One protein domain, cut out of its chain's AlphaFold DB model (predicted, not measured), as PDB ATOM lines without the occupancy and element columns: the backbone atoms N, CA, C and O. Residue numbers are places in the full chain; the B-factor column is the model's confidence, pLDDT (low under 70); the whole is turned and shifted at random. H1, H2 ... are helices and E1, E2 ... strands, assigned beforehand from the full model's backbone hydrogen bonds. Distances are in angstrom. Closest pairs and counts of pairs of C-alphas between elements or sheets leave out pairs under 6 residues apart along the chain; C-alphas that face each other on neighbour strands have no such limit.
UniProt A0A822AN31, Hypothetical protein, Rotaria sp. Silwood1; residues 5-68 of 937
ATOM      1  N   ARG A   5       8.044 -26.829 -43.943       84.19
ATOM      2  CA  ARG A   5       7.550 -26.709 -45.316       84.19
ATOM      3  C   ARG A   5       7.497 -25.235 -45.702       84.19
ATOM      4  O   ARG A   5       7.062 -24.413 -44.911       84.19
ATOM      5  N   ILE A   6       7.924 -24.923 -46.922       83.00
ATOM      6  CA  ILE A   6       7.748 -23.591 -47.506       83.00
ATOM      7  C   ILE A   6       6.344 -23.533 -48.118       83.00
ATOM      8  O   ILE A   6       5.967 -24.436 -48.873       83.00
ATOM      9  N   LEU A   7       5.582 -22.509 -47.756       79.81
ATOM     10  CA  LEU A   7       4.265 -22.183 -48.290       79.81
ATOM     11  C   LEU A   7       4.362 -20.916 -49.148       79.81
ATOM     12  O   LEU A   7       5.255 -20.093 -48.942       79.81
ATOM     13  N   ARG A   8       3.437 -20.772 -50.100       79.06
ATOM     14  CA  ARG A   8       3.281 -19.537 -50.873       79.06
ATOM     15  C   ARG A   8       2.483 -18.529 -50.054       79.06
ATOM     16  O   ARG A   8       1.520 -18.918 -49.389       79.06
ATOM     17  N   LEU A   9       2.854 -17.254 -50.101       78.75
ATOM     18  CA  LEU A   9       2.095 -16.191 -49.440       78.75
ATOM     19  C   LEU A   9       0.689 -16.040 -50.038       78.75
ATOM     20  O   LEU A   9      -0.237 -15.755 -49.280       78.75
ATOM     21  N   THR A  10       0.498 -16.327 -51.335       73.88
ATOM     22  CA  THR A  10      -0.821 -16.371 -52.002       73.88
ATOM     23  C   THR A  10      -1.808 -17.333 -51.349       73.88
ATOM     24  O   THR A  10      -3.013 -17.138 -51.475       73.88
ATOM     25  N   ASP A  11      -1.311 -18.369 -50.670       72.00
ATOM     26  CA  ASP A  11      -2.136 -19.404 -50.039       72.00
ATOM     27  C   ASP A  11      -2.485 -19.055 -48.578       72.00
ATOM     28  O   ASP A  11      -3.080 -19.862 -47.862       72.00
ATOM     29  N   SER A  12      -2.101 -17.862 -48.112       72.62
ATOM     30  CA  SER A  12      -2.259 -17.407 -46.731       72.62
ATOM     31  C   SER A  12      -3.085 -16.124 -46.631       72.62
ATOM     32  O   SER A  12      -3.287 -15.411 -47.608       72.62
ATOM     33  N   SER A  13      -3.556 -15.806 -45.425       71.69
ATOM     34  CA  SER A  13      -4.283 -14.564 -45.136       71.69
ATOM     35  C   SER A  13      -3.373 -13.384 -44.768       71.69
ATOM     36  O   SER A  13      -3.875 -12.368 -44.294       71.69
ATOM     37  N   TYR A  14      -2.050 -13.528 -44.899       73.25
ATOM     38  CA  TYR A  14      -1.100 -12.466 -44.569       73.25
ATOM     39  C   TYR A  14      -1.078 -11.386 -45.655       73.25
ATOM     40  O   TYR A  14      -1.237 -11.670 -46.843       73.25
ATOM     41  N   GLU A  15      -0.872 -10.134 -45.242       74.19
ATOM     42  CA  GLU A  15      -0.683  -9.030 -46.182       74.19
ATOM     43  C   GLU A  15       0.587  -9.257 -47.011       74.19
ATOM     44  O   GLU A  15       1.634  -9.629 -46.486       74.19
ATOM     45  N   MET A  16       0.481  -9.049 -48.323       76.31
ATOM     46  CA  MET A  16       1.541  -9.333 -49.291       76.31
ATOM     47  C   MET A  16       1.689  -8.152 -50.252       76.31
ATOM     48  O   MET A  16       0.688  -7.589 -50.703       76.31
ATOM     49  N   SER A  17       2.927  -7.780 -50.586       82.19
ATOM     50  CA  SER A  17       3.189  -6.712 -51.558       82.19
ATOM     51  C   SER A  17       2.816  -7.151 -52.983       82.19
ATOM     52  O   SER A  17       2.886  -8.336 -53.323       82.19
ATOM     53  N   ASP A  18       2.466  -6.201 -53.858       79.69
ATOM     54  CA  ASP A  18       2.101  -6.507 -55.253       79.69
ATOM     55  C   ASP A  18       3.235  -7.209 -56.020       79.69
ATOM     56  O   ASP A  18       2.987  -8.030 -56.907       79.69
ATOM     57  N   THR A  19       4.489  -6.945 -55.639       79.56
ATOM     58  CA  THR A  19       5.667  -7.599 -56.228       79.56
ATOM     59  C   THR A  19       5.736  -9.085 -55.877       79.56
ATOM     60  O   THR A  19       5.965  -9.911 -56.761       79.56
ATOM     61  N   VAL A  20       5.458  -9.441 -54.619       80.19
ATOM     62  CA  VAL A  20       5.385 -10.830 -54.146       80.19
ATOM     63  C   VAL A  20       4.229 -11.560 -54.828       80.19
ATOM     64  O   VAL A  20       4.416 -12.659 -55.347       80.19
ATOM     65  N   ARG A  21       3.060 -10.912 -54.937       80.12
ATOM     66  CA  ARG A  21       1.884 -11.479 -55.614       80.12
ATOM     67  C   ARG A  21       2.146 -11.797 -57.083       80.12
ATOM     68  O   ARG A  21       1.710 -12.838 -57.567       80.12
ATOM     69  N   ASN A  22       2.858 -10.916 -57.783       81.88
ATOM     70  CA  ASN A  22       3.199 -11.127 -59.185       81.88
ATOM     71  C   ASN A  22       4.228 -12.258 -59.373       81.88
ATOM     72  O   ASN A  22       4.135 -13.022 -60.328       81.88
ATOM     73  N   LEU A  23       5.197 -12.400 -58.464       80.56
ATOM     74  CA  LEU A  23       6.194 -13.475 -58.536       80.56
ATOM     75  C   LEU A  23       5.575 -14.854 -58.276       80.56
ATOM     76  O   LEU A  23       5.839 -15.800 -59.022       80.56
ATOM     77  N   GLU A  24       4.708 -14.961 -57.268       82.25
ATOM     78  CA  GLU A  24       4.060 -16.229 -56.925       82.25
ATOM     79  C   GLU A  24       2.981 -16.646 -57.940       82.25
ATOM     80  O   GLU A  24       2.834 -17.843 -58.205       82.25
ATOM     81  N   SER A  25       2.283 -15.695 -58.582       75.94
ATOM     82  CA  SER A  25       1.310 -15.995 -59.651       75.94
ATOM     83  C   SER A  25       1.956 -16.621 -60.892       75.94
ATOM     84  O   SER A  25       1.323 -17.424 -61.578       75.94
ATOM     85  N   HIS A  26       3.236 -16.323 -61.137       78.62
ATOM     86  CA  HIS A  26       4.046 -16.917 -62.203       78.62
ATOM     87  C   HIS A  26       4.793 -18.191 -61.762       78.62
ATOM     88  O   HIS A  26       5.586 -18.740 -62.524       78.62
ATOM     89  N   GLY A  27       4.527 -18.698 -60.552       70.75
ATOM     90  CA  GLY A  27       5.061 -19.967 -60.055       70.75
ATOM     91  C   GLY A  27       6.451 -19.900 -59.413       70.75
ATOM     92  O   GLY A  27       6.973 -20.953 -59.039       70.75
ATOM     93  N   SER A  28       7.027 -18.705 -59.242       76.19
ATOM     94  CA  SER A  28       8.320 -18.483 -58.576       76.19
ATOM     95  C   SER A  28       8.149 -18.234 -57.072       76.19
ATOM     96  O   SER A  28       7.148 -17.668 -56.646       76.19
ATOM     97  N   LEU A  29       9.131 -18.633 -56.253       71.12
ATOM     98  CA  LEU A  29       9.179 -18.250 -54.833       71.12
ATOM     99  C   LEU A  29       9.661 -16.795 -54.706       71.12
ATOM    100  O   LEU A  29      10.617 -16.403 -55.375       71.12
ATOM    101  N   SER A  30       9.002 -15.998 -53.867       74.50
ATOM    102  CA  SER A  30       9.343 -14.592 -53.608       74.50
ATOM    103  C   SER A  30      10.514 -14.409 -52.631       74.50
ATOM    104  O   SER A  30      11.009 -15.365 -52.037       74.50
ATOM    105  N   TYR A  31      10.960 -13.157 -52.451       77.50
ATOM    106  CA  TYR A  31      11.986 -12.786 -51.462       77.50
ATOM    107  C   TYR A  31      11.479 -12.853 -50.006       77.50
ATOM    108  O   TYR A  31      12.280 -12.936 -49.077       77.50
ATOM    109  N   GLU A  32      10.159 -12.852 -49.812       78.56
ATOM    110  CA  GLU A  32       9.478 -13.205 -48.566       78.56
ATOM    111  C   GLU A  32       8.894 -14.609 -48.716       78.56
ATOM    112  O   GLU A  32       8.264 -14.903 -49.731       78.56
ATOM    113  N   ILE A  33       9.112 -15.486 -47.735       74.88
ATOM    114  CA  ILE A  33       8.600 -16.860 -47.759       74.88
ATOM    115  C   ILE A  33       7.873 -17.176 -46.460       74.88
ATOM    116  O   ILE A  33       8.329 -16.816 -45.373       74.88
ATOM    117  N   LEU A  34       6.761 -17.900 -46.566       80.25
ATOM    118  CA  LEU A  34       6.046 -18.406 -45.405       80.25
ATOM    119  C   LEU A  34       6.569 -19.803 -45.064       80.25
ATOM    120  O   LEU A  34       6.707 -20.667 -45.933       80.25
ATOM    121  N   LEU A  35       6.870 -20.035 -43.791       81.31
ATOM    122  CA  LEU A  35       7.360 -21.321 -43.304       81.31
ATOM    123  C   LEU A  35       6.348 -21.944 -42.347       81.31
ATOM    124  O   LEU A  35       5.967 -21.344 -41.348       81.31
ATOM    125  N   GLU A  36       5.958 -23.180 -42.634       80.25
ATOM    126  CA  GLU A  36       5.112 -24.007 -41.779       80.25
ATOM    127  C   GLU A  36       5.968 -25.061 -41.065       80.25
ATOM    128  O   GLU A  36       6.677 -25.851 -41.698       80.25
ATOM    129  N   GLY A  37       5.896 -25.105 -39.734       74.62
ATOM    130  CA  GLY A  37       6.494 -26.175 -38.935       74.62
ATOM    131  C   GLY A  37       5.661 -27.455 -39.016       74.62
ATOM    132  O   GLY A  37       4.543 -27.500 -38.517       74.62
ATOM    133  N   LEU A  38       6.203 -28.518 -39.614       70.50
ATOM    134  CA  LEU A  38       5.501 -29.801 -39.757       70.50
ATOM    135  C   LEU A  38       5.731 -30.742 -38.570       70.50
ATOM    136  O   LEU A  38       4.859 -31.542 -38.227       70.50
ATOM    137  N   ARG A  39       6.937 -30.720 -37.992       67.50
ATOM    138  CA  ARG A  39       7.359 -31.595 -36.889       67.50
ATOM    139  C   ARG A  39       8.344 -30.858 -35.993       67.50
ATOM    140  O   ARG A  39       9.059 -29.984 -36.468       67.50
ATOM    141  N   THR A  40       8.424 -31.264 -34.729       71.00
ATOM    142  CA  THR A  40       9.441 -30.756 -33.807       71.00
ATOM    143  C   THR A  40      10.852 -31.118 -34.273       71.00
ATOM    144  O   THR A  40      11.095 -32.239 -34.733       71.00
ATOM    145  N   GLY A  41      11.789 -30.176 -34.163       70.06
ATOM    146  CA  GLY A  41      13.189 -30.362 -34.553       70.06
ATOM    147  C   GLY A  41      13.852 -29.075 -35.042       70.06
ATOM    148  O   GLY A  41      13.213 -28.035 -35.158       70.06
ATOM    149  N   SER A  42      15.148 -29.143 -35.353       73.38
ATOM    150  CA  SER A  42      15.866 -28.035 -35.994       73.38
ATOM    151  C   SER A  42      15.956 -28.240 -37.509       73.38
ATOM    152  O   SER A  42      16.178 -29.356 -37.977       73.38
ATOM    153  N   ALA A  43      15.836 -27.158 -38.270       78.88
ATOM    154  CA  ALA A  43      16.063 -27.117 -39.710       78.88
ATOM    155  C   ALA A  43      16.943 -25.916 -40.060       78.88
ATOM    156  O   ALA A  43      16.929 -24.913 -39.356       78.88
ATOM    157  N   PHE A  44      17.694 -26.005 -41.150       80.50
ATOM    158  CA  PHE A  44      18.373 -24.848 -41.717       80.50
ATOM    159  C   PHE A  44      17.634 -24.426 -42.983       80.50
ATOM    160  O   PHE A  44      17.330 -25.271 -43.825       80.50
ATOM    161  N   VAL A  45      17.326 -23.136 -43.096       80.06
ATOM    162  CA  VAL A  45      16.774 -22.537 -44.314       80.06
ATOM    163  C   VAL A  45      17.836 -21.648 -44.921       80.06
ATOM    164  O   VAL A  45      18.410 -20.794 -44.248       80.06
ATOM    165  N   GLN A  46      18.098 -21.870 -46.198       80.25
ATOM    166  CA  GLN A  46      19.044 -21.106 -46.987       80.25
ATOM    167  C   GLN A  46      18.353 -20.778 -48.307       80.25
ATOM    168  O   GLN A  46      17.757 -21.657 -48.926       80.25
ATOM    169  N   ALA A  47      18.373 -19.506 -48.687       76.75
ATOM    170  CA  ALA A  47      17.901 -19.065 -49.992       76.75
ATOM    171  C   ALA A  47      19.068 -19.117 -50.983       76.75
ATOM    172  O   ALA A  47      20.195 -18.799 -50.607       76.75
ATOM    173  N   GLU A  48      18.803 -19.503 -52.227       73.50
ATOM    174  CA  GLU A  48      19.766 -19.519 -53.333       73.50
ATOM    175  C   GLU A  48      19.090 -18.941 -54.584       73.50
ATOM    176  O   GLU A  48      17.873 -19.055 -54.743       73.50
ATOM    177  N   PHE A  49      19.859 -18.285 -55.456       71.38
ATOM    178  CA  PHE A  49      19.331 -17.727 -56.704       71.38
ATOM    179  C   PHE A  49      19.177 -18.838 -57.754       71.38
ATOM    180  O   PHE A  49      20.075 -19.654 -57.927       71.38
ATOM    181  N   ILE A  50      18.034 -18.867 -58.453       65.31
ATOM    182  CA  ILE A  50      17.700 -19.911 -59.445       65.31
ATOM    183  C   ILE A  50      18.606 -19.820 -60.685       65.31
ATOM    184  O   ILE A  50      18.948 -20.843 -61.276       65.31
ATOM    185  N   ASP A  51      19.017 -18.606 -61.054       67.06
ATOM    186  CA  ASP A  51      19.854 -18.346 -62.226       67.06
ATOM    187  C   ASP A  51      21.339 -18.463 -61.847       67.06
ATOM    188  O   ASP A  51      22.016 -17.490 -61.504       67.06
ATOM    189  N   ASN A  52      21.824 -19.705 -61.796       57.91
ATOM    190  CA  ASN A  52      23.129 -20.024 -61.213       57.91
ATOM    191  C   ASN A  52      24.307 -19.452 -62.031       57.91
ATOM    192  O   ASN A  52      25.341 -19.132 -61.451       57.91
ATOM    193  N   ASP A  53      24.134 -19.223 -63.339       66.06
ATOM    194  CA  ASP A  53      25.219 -18.819 -64.248       66.06
ATOM    195  C   ASP A  53      25.696 -17.361 -64.051       66.06
ATOM    196  O   ASP A  53      26.850 -17.043 -64.348       66.06
ATOM    197  N   LEU A  54      24.852 -16.466 -63.513       61.25
ATOM    198  CA  LEU A  54      25.171 -15.038 -63.303       61.25
ATOM    199  C   LEU A  54      25.606 -14.693 -61.867       61.25
ATOM    200  O   LEU A  54      26.220 -13.648 -61.647       61.25
ATOM    201  N   TYR A  55      25.320 -15.555 -60.887       66.19
ATOM    202  CA  TYR A  55      25.441 -15.235 -59.454       66.19
ATOM    203  C   TYR A  55      26.346 -16.200 -58.659       66.19
ATOM    204  O   TYR A  55      26.266 -16.250 -57.430       66.19
ATOM    205  N   HIS A  56      27.274 -16.897 -59.329       56.94
ATOM    206  CA  HIS A  56      28.194 -17.921 -58.786       56.94
ATOM    207  C   HIS A  56      29.150 -17.503 -57.630       56.94
ATOM    208  O   HIS A  56      30.013 -18.286 -57.232       56.94
ATOM    209  N   GLY A  57      29.019 -16.308 -57.043       64.31
ATOM    210  CA  GLY A  57      29.888 -15.805 -55.963       64.31
ATOM    211  C   GLY A  57      29.187 -15.390 -54.664       64.31
ATOM    212  O   GLY A  57      29.870 -15.027 -53.703       64.31
ATOM    213  N   ILE A  58      27.851 -15.413 -54.598       71.88
ATOM    214  CA  ILE A  58      27.109 -14.900 -53.435       71.88
ATOM    215  C   ILE A  58      26.976 -15.996 -52.370       71.88
ATOM    216  O   ILE A  58      26.258 -16.975 -52.547       71.88
ATOM    217  N   ARG A  59      27.661 -15.826 -51.229       67.19
ATOM    218  CA  ARG A  59      27.534 -16.731 -50.074       67.19
ATOM    219  C   ARG A  59      26.222 -16.470 -49.344       67.19
ATOM    220  O   ARG A  59      26.050 -15.413 -48.743       67.19
ATOM    221  N   THR A  60      25.332 -17.450 -49.339       72.38
ATOM    222  CA  THR A  60      24.086 -17.387 -48.575       72.38
ATOM    223  C   THR A  60      24.311 -17.996 -47.190       72.38
ATOM    224  O   THR A  60      25.019 -18.990 -47.031       72.38
ATOM    225  N   LYS A  61      23.796 -17.340 -46.142       77.12
ATOM    226  CA  LYS A  61      23.966 -17.789 -44.754       77.12
ATOM    227  C   LYS A  61      22.766 -18.658 -44.370       77.12
ATOM    228  O   LYS A  61      21.647 -18.147 -44.409       77.12
ATOM    229  N   PRO A  62      22.963 -19.927 -43.975       78.06
ATOM    230  CA  PRO A  62      21.860 -20.743 -43.499       78.06
ATOM    231  C   PRO A  62      21.345 -20.192 -42.162       78.06
ATOM    232  O   PRO A  62      22.115 -19.971 -41.223       78.06
ATOM    233  N   VAL A  63      20.036 -19.979 -42.071       79.81
ATOM    234  CA  VAL A  63      19.342 -19.604 -40.836       79.81
ATOM    235  C   VAL A  63      18.891 -20.880 -40.141       79.81
ATOM    236  O   VAL A  63      18.165 -21.685 -40.727       79.81
ATOM    237  N   ARG A  64      19.323 -21.082 -38.892       77.69
ATOM    238  CA  ARG A  64      18.839 -22.189 -38.064       77.69
ATOM    239  C   ARG A  64      17.462 -21.834 -37.518       77.69
ATOM    240  O   ARG A  64      17.325 -20.876 -36.769       77.69
ATOM    241  N   LEU A  65      16.473 -22.643 -37.848       75.00
ATOM    242  CA  LEU A  65      15.128 -22.581 -37.301       75.00
ATOM    243  C   LEU A  65      14.921 -23.755 -36.349       75.00
ATOM    244  O   LEU A  65      15.335 -24.879 -36.640       75.00
ATOM    245  N   SER A  66      14.274 -23.500 -35.216       72.00
ATOM    246  CA  SER A  66      13.853 -24.533 -34.272       72.00
ATOM    247  C   SER A  66      12.333 -24.539 -34.204       72.00
ATOM    248  O   SER A  66      11.728 -23.531 -33.855       72.00
ATOM    249  N   VAL A  67      11.719 -25.663 -34.561       73.06
ATOM    250  CA  VAL A  67      10.277 -25.872 -34.439       73.06
ATOM    251  C   VAL A  67      10.045 -26.605 -33.123       73.06
ATOM    252  O   VAL A  67      10.404 -27.779 -32.993       73.06
ATOM    253  N   SER A  68       9.482 -25.913 -32.136       74.06
ATOM    254  CA  SER A  68       9.064 -26.511 -30.869       74.06
ATOM    255  C   SER A  68       7.645 -27.054 -30.965       74.06
ATOM    256  O   SER A  68       6.896 -26.771 -31.904       74.06
TER     257      SER A  68
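What this domain is: This is residues 5 to 68 of the 937 residues of the protein "Hypothetical protein" of Rotaria sp. Silwood1 (UniProt A0A822AN31). This domain has little regular structure and forms an open U of two arms: one is the hairpin E3 and E4 with its long loop, whose residues 51 to 57 stick out; the other holds the small sheet of E1 and E2, with H1 beyond it. The 64 printed residues, 25 of them in named elements, run E1, H1, E2, E3, E4, class mixed, with both two-stranded sheets antiparallel. The whole is loose, with a radius of gyration of the C-alphas of 13.7 A, and flat, spanning 37 by 31 by 15 A.

How they stand to each other: E3, residues 41 to 45, and E4, residues 63 to 67, form an antiparallel hairpin at 151 degrees; N 43 and O 65 are 2.8 A apart, within hydrogen-bond range. E2, residues 34 to 37, has its closest C-alpha pair with E4 at Gly 37 and Val 67, 5.9 A. E1, residues 5 to 7, is antiparallel to E2 at 147 degrees, with N 7 and O 34 at 2.8 A. H1, residues 18 to 25, is apart from E3 and E4; each of its O i to N i+4 pairs is within hydrogen-bond range.

Where its parts are: E3 is 13.0 A long, E4 12.7 A, H1 10.5 A, E2 10.1 A and E1 6.3 A. E1 begins at C-alpha 5 (7.550, -26.709, -45.316); E4 ends at C-alpha 67 (10.277, -25.872, -34.439).

The domain as a whole: The two farthest C-alphas, Leu 54 and Ser 68, are 38.0 A apart. The printed part has no cut; the link from E3 to E4 is long. Residues 39, 50 to 57 and 59 have pLDDT under 70.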